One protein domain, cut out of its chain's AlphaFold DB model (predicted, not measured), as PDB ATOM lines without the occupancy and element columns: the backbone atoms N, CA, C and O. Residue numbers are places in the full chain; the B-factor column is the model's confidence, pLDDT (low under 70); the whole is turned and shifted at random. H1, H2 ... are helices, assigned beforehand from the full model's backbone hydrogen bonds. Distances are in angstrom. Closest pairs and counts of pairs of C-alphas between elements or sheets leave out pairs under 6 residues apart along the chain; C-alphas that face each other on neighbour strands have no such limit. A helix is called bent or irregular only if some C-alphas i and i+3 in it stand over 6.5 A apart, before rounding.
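What this domain is: This is residues 2 to 80 of the 690 residues of an uncharacterized protein of Symbiodinium microadriaticum (UniProt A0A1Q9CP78). Picture a long, thin rod made by two long helices, H1 and H4, that run the same way and overlap only in part along its length, with the chain folding back after H1 through the short helices H2 and H3 before H4 sets off, so that H4 begins near Val 16 of H1. Residues 2 to 7 of H1 stick out at one end, residues 57 to 66 of H4 run free on the other side of this fold, and the unnamed residues 72 to 80 follow at the far end. The printed part has 79 residues, with four named helices in the order H1, H2, H3, H4 and no named strand, and its class is all helix. It is extended, with a radius of gyration of the C-alphas of 19.6 A and spans of 70 by 18 by 18 A.

Where its parts are: Begin with the longest helix, H4, residues 44 to 71: find C-alpha 44 at (30.976, 260.647, -177.774), and from there the helix runs 40.2 A to C-alpha 71 at (44.658, 236.553, -206.846). H4 is neither bent nor irregular, but only just: C-alphas 55 and 58 are 6.2 A apart. Before it comes H3, residues 36 to 40, 6.1 A long. Further back is H2, residues 25 to 34, 14.6 A long. Go back to C-alpha 2 at (23.087, 266.676, -159.334) for the start of H1, residues 2 to 22, 31.5 A long.

How they stand to each other: Start at residues 48 to 52 of H4, the part with which it touches H2; the closest C-alphas are those of Ala 31 and Phe 48, 7.0 A apart. The two run opposite ways at a steep tilt of 36 degrees, only just past shallow. With residues 44 to 48, H4 touches H3 only at the corner, and only just, with 3 pairs of C-alphas within 8 A; the closest are Leu 39 and Leu 45, 5.4 A apart. Look next at residues 9 to 16 of H1, which touch H3; the closest C-alphas, of Ala 13 and Thr 40, are 5.5 A apart. H1 and H4 are close but not clearly touching, with C-alphas of Val 16 and Leu 45 closest at 7.9 A; they run the same way at a shallow tilt of 25 degrees. In H1, H2 and H3 every O i to N i+4 pair is within hydrogen-bond range; in H4, 22 of 24 are.

The domain as a whole: The two C-alphas farthest apart are those of Ala 2 and Arg 80, 70.7 A. The printed part has no cut, and the links H1 to H2, H2 to H3 and H3 to H4 are tight. The mean pLDDT of the printed part is 92.2, and no printed residue is under 70.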
ATOM      1  N   ALA A   2      21.854 266.077-158.793       75.62
ATOM      2  CA  ALA A   2      23.087 266.676-159.334       75.62
ATOM      3  C   ALA A   2      24.380 265.880-159.027       75.62
ATOM      4  O   ALA A   2      25.204 265.683-159.917       75.62
ATOM      5  N   GLU A   3      24.534 265.335-157.817       78.75
ATOM      6  CA  GLU A   3      25.739 264.569-157.435       78.75
ATOM      7  C   GLU A   3      25.923 263.262-158.227       78.75
ATOM      8  O   GLU A   3      27.047 262.894-158.565       78.75
ATOM      9  N   SER A   4      24.827 262.593-158.604       83.75
ATOM     10  CA  SER A   4      24.877 261.359-159.405       83.75
ATOM     11  C   SER A   4      25.434 261.617-160.812       83.75
ATOM     12  O   SER A   4      26.228 260.830-161.328       83.75
ATOM     13  N   THR A   5      25.108 262.773-161.403       90.69
ATOM     14  CA  THR A   5      25.622 263.149-162.728       90.69
ATOM     15  C   THR A   5      27.119 263.459-162.710       90.69
ATOM     16  O   THR A   5      27.830 263.078-163.637       90.69
ATOM     17  N   ALA A   6      27.631 264.060-161.629       91.38
ATOM     18  CA  ALA A   6      29.053 264.364-161.490       91.38
ATOM     19  C   ALA A   6      29.911 263.088-161.404       91.38
ATOM     20  O   ALA A   6      30.960 263.004-162.047       91.38
ATOM     21  N   TYR A   7      29.443 262.068-160.674       93.56
ATOM     22  CA  TYR A   7      30.130 260.776-160.600       93.56
ATOM     23  C   TYR A   7      30.148 260.058-161.958       93.56
ATOM     24  O   TYR A   7      31.199 259.587-162.392       93.56
ATOM     25  N   ALA A   8      29.020 260.045-162.676       91.50
ATOM     26  CA  ALA A   8      28.929 259.418-163.995       91.50
ATOM     27  C   ALA A   8      29.825 260.102-165.045       91.50
ATOM     28  O   ALA A   8      30.409 259.433-165.899       91.50
ATOM     29  N   VAL A   9      29.970 261.430-164.983       92.38
ATOM     30  CA  VAL A   9      30.893 262.176-165.856       92.38
ATOM     31  C   VAL A   9      32.347 261.821-165.538       92.38
ATOM     32  O   VAL A   9      33.127 261.570-166.458       92.38
ATOM     33  N   LYS A  10      32.709 261.729-164.252       95.50
ATOM     34  CA  LYS A  10      34.062 261.335-163.838       95.50
ATOM     35  C   LYS A  10      34.400 259.903-164.269       95.50
ATOM     36  O   LYS A  10      35.457 259.684-164.853       95.50
ATOM     37  N   ALA A  11      33.488 258.953-164.057       95.19
ATOM     38  CA  ALA A  11      33.669 257.561-164.467       95.19
ATOM     39  C   ALA A  11      33.833 257.420-165.994       95.19
ATOM     40  O   ALA A  11      34.722 256.707-166.461       95.19
ATOM     41  N   ARG A  12      33.039 258.160-166.785       93.56
ATOM     42  CA  ARG A  12      33.202 258.220-168.249       93.56
ATOM     43  C   ARG A  12      34.553 258.804-168.658       93.56
ATOM     44  O   ARG A  12      35.183 258.269-169.565       93.56
ATOM     45  N   ALA A  13      35.016 259.862-167.995       96.00
ATOM     46  CA  ALA A  13      36.318 260.460-168.280       96.00
ATOM     47  C   ALA A  13      37.479 259.491-168.031       96.00
ATOM     48  O   ALA A  13      38.359 259.356-168.883       96.00
ATOM     49  N   GLU A  14      37.451 258.764-166.914       96.62
ATOM     50  CA  GLU A  14      38.454 257.740-166.608       96.62
ATOM     51  C   GLU A  14      38.418 256.583-167.621       96.62
ATOM     52  O   GLU A  14      39.467 256.127-168.079       96.62
ATOM     53  N   MET A  15      37.225 256.144-168.034       95.88
ATOM     54  CA  MET A  15      37.061 255.111-169.060       95.88
ATOM     55  C   MET A  15      37.617 255.559-170.418       95.88
ATOM     56  O   MET A  15      38.389 254.829-171.039       95.88
ATOM     57  N   VAL A  16      37.270 256.768-170.867       96.88
ATOM     58  CA  VAL A  16      37.779 257.339-172.120       96.88
ATOM     59  C   VAL A  16      39.301 257.453-172.079       96.88
ATOM     60  O   VAL A  16      39.946 257.112-173.064       96.88
ATOM     61  N   HIS A  17      39.894 257.845-170.948       96.75
ATOM     62  CA  HIS A  17      41.351 257.901-170.802       96.75
ATOM     63  C   HIS A  17      42.008 256.527-170.997       96.75
ATOM     64  O   HIS A  17      42.948 256.408-171.780       96.75
ATOM     65  N   ARG A  18      41.475 255.470-170.368       97.12
ATOM     66  CA  ARG A  18      41.984 254.094-170.542       97.12
ATOM     67  C   ARG A  18      41.860 253.610-171.989       97.12
ATOM     68  O   ARG A  18      42.757 252.955-172.512       97.12
ATOM     69  N   ILE A  19      40.761 253.957-172.660       96.56
ATOM     70  CA  ILE A  19      40.560 253.628-174.077       96.56
ATOM     71  C   ILE A  19      41.574 254.383-174.955       96.56
ATOM     72  O   ILE A  19      42.178 253.787-175.848       96.56
ATOM     73  N   LEU A  20      41.801 255.670-174.684       96.56
ATOM     74  CA  LEU A  20      42.775 256.496-175.401       96.56
ATOM     75  C   LEU A  20      44.209 255.978-175.237       96.56
ATOM     76  O   LEU A  20      44.952 255.974-176.215       96.56
ATOM     77  N   GLU A  21      44.581 255.500-174.046       96.81
ATOM     78  CA  GLU A  21      45.902 254.906-173.781       96.81
ATOM     79  C   GLU A  21      46.181 253.665-174.637       96.81
ATOM     80  O   GLU A  21      47.321 253.433-175.042       96.81
ATOM     81  N   GLY A  22      45.154 252.870-174.948       96.56
ATOM     82  CA  GLY A  22      45.314 251.689-175.796       96.56
ATOM     83  C   GLY A  22      45.196 251.965-177.302       96.56
ATOM     84  O   GLY A  22      45.483 251.072-178.110       96.56
ATOM     85  N   PHE A  23      44.781 253.168-177.719       96.69
ATOM     86  CA  PHE A  23      44.765 253.532-179.136       96.69
ATOM     87  C   PHE A  23      46.172 253.805-179.654       96.69
ATOM     88  O   PHE A  23      46.958 254.538-179.058       96.69
ATOM     89  N   ARG A  24      46.479 253.244-180.825       94.56
ATOM     90  CA  ARG A  24      47.740 253.475-181.532       94.56
ATOM     91  C   ARG A  24      47.495 254.130-182.888       94.56
ATOM     92  O   ARG A  24      46.454 253.931-183.513       94.56
ATOM     93  N   GLU A  25      48.484 254.898-183.339       94.38
ATOM     94  CA  GLU A  25      48.559 255.478-184.688       94.38
ATOM     95  C   GLU A  25      47.273 256.223-185.108       94.38
ATOM     96  O   GLU A  25      46.885 257.201-184.475       94.38
ATOM     97  N   GLN A  26      46.596 255.763-186.165       92.88
ATOM     98  CA  GLN A  26      45.454 256.451-186.772       92.88
ATOM     99  C   GLN A  26      44.216 256.491-185.881       92.88
ATOM    100  O   GLN A  26      43.439 257.440-185.970       92.88
ATOM    101  N   ALA A  27      44.022 255.488-185.019       95.31
ATOM    102  CA  ALA A  27      42.933 255.522-184.046       95.31
ATOM    103  C   ALA A  27      43.158 256.655-183.032       95.31
ATOM    104  O   ALA A  27      42.222 257.375-182.690       95.31
ATOM    105  N   PHE A  28      44.414 256.858-182.619       96.56
ATOM    106  CA  PHE A  28      44.797 257.931-181.706       96.56
ATOM    107  C   PHE A  28      44.731 259.311-182.375       96.56
ATOM    108  O   PHE A  28      44.199 260.247-181.784       96.56
ATOM    109  N   GLU A  29      45.195 259.444-183.622       96.19
ATOM    110  CA  GLU A  29      45.050 260.685-184.402       96.19
ATOM    111  C   GLU A  29      43.576 261.080-184.551       96.19
ATOM    112  O   GLU A  29      43.217 262.226-184.286       96.19
ATOM    113  N   LEU A  30      42.703 260.120-184.872       96.69
ATOM    114  CA  LEU A  30      41.270 260.373-184.998       96.69
ATOM    115  C   LEU A  30      40.631 260.796-183.672       96.69
ATOM    116  O   LEU A  30      39.756 261.664-183.651       96.69
ATOM    117  N   ALA A  31      41.056 260.171-182.573       97.38
ATOM    118  CA  ALA A  31      40.580 260.500-181.240       97.38
ATOM    119  C   ALA A  31      41.031 261.910-180.827       97.38
ATOM    120  O   ALA A  31      40.238 262.682-180.289       97.38
ATOM    121  N   ARG A  32      42.273 262.283-181.167       96.88
ATOM    122  CA  ARG A  32      42.810 263.635-180.971       96.88
ATOM    123  C   ARG A  32      42.040 264.681-181.779       96.88
ATOM    124  O   ARG A  32      41.765 265.749-181.247       96.88
ATOM    125  N   ASP A  33      41.663 264.367-183.017       97.00
ATOM    126  CA  ASP A  33      40.899 265.274-183.886       97.00
ATOM    127  C   ASP A  33      39.455 265.490-183.408       97.00
ATOM    128  O   ASP A  33      38.860 266.529-183.684       97.00
ATOM    129  N   ILE A  34      38.862 264.503-182.727       97.06
ATOM    130  CA  ILE A  34      37.539 264.644-182.097       97.06
ATOM    131  C   ILE A  34      37.640 265.448-180.791       97.06
ATOM    132  O   ILE A  34      36.739 266.230-180.478       97.06
ATOM    133  N   GLY A  35      38.745 265.280-180.064       97.44
ATOM    134  CA  GLY A  35      39.006 265.929-178.786       97.44
ATOM    135  C   GLY A  35      38.413 265.161-177.603       97.44
ATOM    136  O   GLY A  35      37.393 264.480-177.716       97.44
ATOM    137  N   ILE A  36      39.068 265.276-176.446       96.31
ATOM    138  CA  ILE A  36      38.693 264.542-175.228       96.31
ATOM    139  C   ILE A  36      37.286 264.932-174.761       96.31
ATOM    140  O   ILE A  36      36.523 264.051-174.392       96.31
ATOM    141  N   GLU A  37      36.923 266.213-174.843       96.31
ATOM    142  CA  GLU A  37      35.610 266.731-174.423       96.31
ATOM    143  C   GLU A  37      34.454 266.099-175.210       96.31
ATOM    144  O   GLU A  37      33.446 265.681-174.642       96.31
ATOM    145  N   SER A  38      34.626 265.954-176.525       97.19
ATOM    146  CA  SER A  38      33.641 265.304-177.389       97.19
ATOM    147  C   SER A  38      33.577 263.794-177.160       97.19
ATOM    148  O   SER A  38      32.534 263.198-177.405       97.19
ATOM    149  N   LEU A  39      34.670 263.166-176.708       97.12
ATOM    150  CA  LEU A  39      34.711 261.739-176.370       97.12
ATOM    151  C   LEU A  39      34.072 261.446-175.008       97.12
ATOM    152  O   LEU A  39      33.435 260.405-174.862       97.12
ATOM    153  N   THR A  40      34.226 262.345-174.032       97.00
ATOM    154  CA  THR A  40      33.611 262.230-172.700       97.00
ATOM    155  C   THR A  40      32.151 262.659-172.663       97.00
ATOM    156  O   THR A  40      31.435 262.276-171.736       97.00
ATOM    157  N   ALA A  41      31.683 263.392-173.676       96.88
ATOM    158  CA  ALA A  41      30.267 263.653-173.871       96.88
ATOM    159  C   ALA A  41      29.469 262.336-173.988       96.88
ATOM    160  O   ALA A  41      29.957 261.348-174.552       96.88
ATOM    161  N   PRO A  42      28.217 262.293-173.503       94.75
ATOM    162  CA  PRO A  42      27.355 261.139-173.717       94.75
ATOM    163  C   PRO A  42      27.220 260.868-175.223       94.75
ATOM    164  O   PRO A  42      26.950 261.778-176.005       94.75
ATOM    165  N   ARG A  43      27.412 259.607-175.636       95.62
ATOM    166  CA  ARG A  43      27.483 259.151-177.045       95.62
ATOM    167  C   ARG A  43      28.740 259.580-177.820       95.62
ATOM    168  O   ARG A  43      28.864 259.221-178.992       95.62
ATOM    169  N   GLY A  44      29.693 260.260-177.182       95.50
ATOM    170  CA  GLY A  44      30.976 260.647-177.774       95.50
ATOM    171  C   GLY A  44      31.769 259.458-178.316       95.50
ATOM    172  O   GLY A  44      32.226 259.455-179.461       95.50
ATOM    173  N   LEU A  45      31.827 258.382-177.529       96.19
ATOM    174  CA  LEU A  45      32.473 257.128-177.917       96.19
ATOM    175  C   LEU A  45      31.794 256.468-179.130       96.19
ATOM    176  O   LEU A  45      32.465 255.929-180.008       96.19
ATOM    177  N   ARG A  46      30.463 256.564-179.231       96.12
ATOM    178  CA  ARG A  46      29.694 256.034-180.365       96.12
ATOM    179  C   ARG A  46      29.978 256.812-181.650       96.12
ATOM    180  O   ARG A  46      30.239 256.198-182.681       96.12
ATOM    181  N   ALA A  47      30.030 258.141-181.569       96.38
ATOM    182  CA  ALA A  47      30.434 258.989-182.691       96.38
ATOM    183  C   ALA A  47      31.873 258.691-183.149       96.38
ATOM    184  O   ALA A  47      32.147 258.626-184.350       96.38
ATOM    185  N   PHE A  48      32.788 258.439-182.206       96.81
ATOM    186  CA  PHE A  48      34.150 258.002-182.512       96.81
ATOM    187  C   PHE A  48      34.183 256.648-183.234       96.81
ATOM    188  O   PHE A  48      34.856 256.517-184.257       96.81
ATOM    189  N   ILE A  49      33.424 255.658-182.753       96.06
ATOM    190  CA  ILE A  49      33.313 254.333-183.380       96.06
ATOM    191  C   ILE A  49      32.798 254.445-184.816       96.06
ATOM    192  O   ILE A  49      33.351 253.816-185.721       96.06
ATOM    193  N   ASP A  50      31.772 255.259-185.049       95.69
ATOM    194  CA  ASP A  50      31.202 255.440-186.384       95.69
ATOM    195  C   ASP A  50      32.193 256.149-187.321       95.69
ATOM    196  O   ASP A  50      32.361 255.741-188.477       95.69
ATOM    197  N   LYS A  51      32.954 257.125-186.809       96.12
ATOM    198  CA  LYS A  51      34.041 257.768-187.560       96.12
ATOM    199  C   LYS A  51      35.169 256.779-187.879       96.12
ATOM    200  O   LYS A  51      35.607 256.724-189.029       96.12
ATOM    201  N   MET A  52      35.584 255.938-186.929       94.94
ATOM    202  CA  MET A  52      36.555 254.859-187.171       94.94
ATOM    203  C   MET A  52      36.056 253.886-188.239       94.94
ATOM    204  O   MET A  52      36.791 253.581-189.176       94.94
ATOM    205  N   ARG A  53      34.797 253.443-188.161       92.94
ATOM    206  CA  ARG A  53      34.190 252.565-189.174       92.94
ATOM    207  C   ARG A  53      34.210 253.200-190.559       92.94
ATOM    208  O   ARG A  53      34.576 252.527-191.517       92.94
ATOM    209  N   SER A  54      33.904 254.494-190.662       92.06
ATOM    210  CA  SER A  54      33.937 255.214-191.940       92.06
ATOM    211  C   SER A  54      35.329 255.255-192.586       92.06
ATOM    212  O   SER A  54      35.430 255.303-193.807       92.06
ATOM    213  N   ILE A  55      36.403 255.189-191.791       90.50
ATOM    214  CA  ILE A  55      37.790 255.249-192.279       90.50
ATOM    215  C   ILE A  55      38.353 253.847-192.530       90.50
ATOM    216  O   ILE A  55      39.025 253.611-193.536       90.50
ATOM    217  N   VAL A  56      38.090 252.908-191.619       88.69
ATOM    218  CA  VAL A  56      38.658 251.555-191.647       88.69
ATOM    219  C   VAL A  56      37.953 250.679-192.679       88.69
ATOM    220  O   VAL A  56      38.629 249.967-193.422       88.69
ATOM    221  N   LEU A  57      36.620 250.741-192.779       82.19
ATOM    222  CA  LEU A  57      35.865 249.842-193.659       82.19
ATOM    223  C   LEU A  57      36.195 250.041-195.147       82.19
ATOM    224  O   LEU A  57      36.464 249.035-195.807       82.19
ATOM    225  N   PRO A  58      36.278 251.272-195.694       85.06
ATOM    226  CA  PRO A  58      36.683 251.457-197.087       85.06
ATOM    227  C   PRO A  58      38.102 250.958-197.354       85.06
ATOM    228  O   PRO A  58      38.361 250.359-198.391       85.06
ATOM    229  N   ARG A  59      39.024 251.126-196.399       82.88
ATOM    230  CA  ARG A  59      40.411 250.659-196.547       82.88
ATOM    231  C   ARG A  59      40.531 249.141-196.488       82.88
ATOM    232  O   ARG A  59      41.318 248.570-197.242       82.88
ATOM    233  N   ALA A  60      39.758 248.491-195.622       77.94
ATOM    234  CA  ALA A  60      39.677 247.037-195.563       77.94
ATOM    235  C   ALA A  60      39.077 246.474-196.859       77.94
ATOM    236  O   ALA A  60      39.645 245.551-197.443       77.94
ATOM    237  N   ALA A  61      37.998 247.087-197.356       81.19
ATOM    238  CA  ALA A  61      37.397 246.740-198.637       81.19
ATOM    239  C   ALA A  61      38.377 246.955-199.801       81.19
ATOM    240  O   ALA A  61      38.521 246.068-200.636       81.19
ATOM    241  N   ASP A  62      39.127 248.061-199.826       84.25
ATOM    242  CA  ASP A  62      40.149 248.341-200.839       84.25
ATOM    243  C   ASP A  62      41.315 247.350-200.795       84.25
ATOM    244  O   ASP A  62      41.792 246.908-201.844       84.25
ATOM    245  N   LYS A  63      41.791 246.980-199.600       84.88
ATOM    246  CA  LYS A  63      42.863 245.987-199.442       84.88
ATOM    247  C   LYS A  63      42.384 244.611-199.901       84.88
ATOM    248  O   LYS A  63      43.025 244.014-200.766       84.88
ATOM    249  N   ALA A  64      41.218 244.171-199.423       84.75
ATOM    250  CA  ALA A  64      40.585 242.927-199.852       84.75
ATOM    251  C   ALA A  64      40.345 242.914-201.368       84.75
ATOM    252  O   ALA A  64      40.658 241.935-202.042       84.75
ATOM    253  N   ARG A  65      39.873 244.030-201.936       87.56
ATOM    254  CA  ARG A  65      39.690 244.219-203.378       87.56
ATOM    255  C   ARG A  65      41.009 244.080-204.133       87.56
ATOM    256  O   ARG A  65      41.048 243.353-205.123       87.56
ATOM    257  N   ARG A  66      42.087 244.742-203.701       87.62
ATOM    258  CA  ARG A  66      43.409 244.655-204.356       87.62
ATOM    259  C   ARG A  66      43.977 243.241-204.300       87.62
ATOM    260  O   ARG A  66      44.486 242.754-205.309       87.62
ATOM    261  N   GLU A  67      43.874 242.574-203.155       90.69
ATOM    262  CA  GLU A  67      44.354 241.203-202.974       90.69
ATOM    263  C   GLU A  67      43.540 240.205-203.797       90.69
ATOM    264  O   GLU A  67      44.118 239.396-204.525       90.69
ATOM    265  N   LEU A  68      42.208 240.314-203.788       91.38
ATOM    266  CA  LEU A  68      41.339 239.503-204.639       91.38
ATOM    267  C   LEU A  68      41.608 239.763-206.117       91.38
ATOM    268  O   LEU A  68      41.704 238.812-206.893       91.38
ATOM    269  N   PHE A  69      41.767 241.020-206.524       91.75
ATOM    270  CA  PHE A  69      42.108 241.363-207.901       91.75
ATOM    271  C   PHE A  69      43.438 240.722-208.317       91.75
ATOM    272  O   PHE A  69      43.512 240.090-209.372       91.75
ATOM    273  N   ARG A  70      44.463 240.787-207.455       91.25
ATOM    274  CA  ARG A  70      45.770 240.148-207.667       91.25
ATOM    275  C   ARG A  70      45.661 238.624-207.746       91.25
ATOM    276  O   ARG A  70      46.216 238.024-208.666       91.25
ATOM    277  N   ALA A  71      44.901 237.996-206.846       91.62
ATOM    278  CA  ALA A  71      44.658 236.553-206.846       91.62
ATOM    279  C   ALA A  71      43.965 236.081-208.135       91.62
ATOM    280  O   ALA A  71      44.212 234.971-208.616       91.62
ATOM    281  N   GLY A  72      43.121 236.939-208.707       90.44
ATOM    282  CA  GLY A  72      42.420 236.716-209.961       90.44
ATOM    283  C   GLY A  72      43.187 237.073-211.226       90.44
ATOM    284  O   GLY A  72      42.687 236.802-212.316       90.44
ATOM    285  N   GLN A  73      44.394 237.631-211.168       89.31
ATOM    286  CA  GLN A  73      45.152 237.868-212.399       89.31
ATOM    287  C   GLN A  73      45.535 236.553-213.102       89.31
ATOM    288  O   GLN A  73      45.406 235.457-212.547       89.31
ATOM    289  N   ARG A  74      45.965 236.637-214.371       78.81
ATOM    290  CA  ARG A  74      46.284 235.465-215.215       78.81
ATOM    291  C   ARG A  74      47.314 234.517-214.583       78.81
ATOM    292  O   ARG A  74      47.262 233.325-214.859       78.81
ATOM    293  N   GLN A  75      48.188 235.034-213.720       83.94
ATOM    294  CA  GLN A  75      49.217 234.275-212.999       83.94
ATOM    295  C   GLN A  75      48.949 234.157-211.485       83.94
ATOM    296  O   GLN A  75      49.829 233.757-210.735       83.94
ATOM    297  N   GLY A  76      47.755 234.525-211.009       87.06
ATOM    298  CA  GLY A  76      47.426 234.468-209.582       87.06
ATOM    299  C   GLY A  76      47.059 233.062-209.093       87.06
ATOM    300  O   GLY A  76      46.922 232.125-209.879       87.06
ATOM    301  N   ALA A  77      46.797 232.917-207.790       87.81
ATOM    302  CA  ALA A  77      46.346 231.659-207.172       87.81
ATOM    303  C   ALA A  77      45.049 231.083-207.794       87.81
ATOM    304  O   ALA A  77      44.728 229.899-207.654       87.81
ATOM    305  N   LEU A  78      44.287 231.917-208.514       91.44
ATOM    306  CA  LEU A  78      43.082 231.529-209.253       91.44
ATOM    307  C   LEU A  78      43.347 231.236-210.741       91.44
ATOM    308  O   LEU A  78      42.401 231.060-211.522       91.44
ATOM    309  N   ALA A  79      44.609 231.205-211.171       93.00
ATOM    310  CA  ALA A  79      45.010 230.682-212.470       93.00
ATOM    311  C   ALA A  79      44.660 229.190-212.586       93.00
ATOM    312  O   ALA A  79      44.428 228.483-211.598       93.00
ATOM    313  N   ARG A  80      44.564 228.697-213.822       93.94
ATOM    314  CA  ARG A  80      44.297 227.280-214.056       93.94
ATOM    315  C   ARG A  80      45.525 226.472-213.637       93.94
ATOM    316  O   ARG A  80      46.560 226.536-214.289       93.94
TER     317      ARG A  80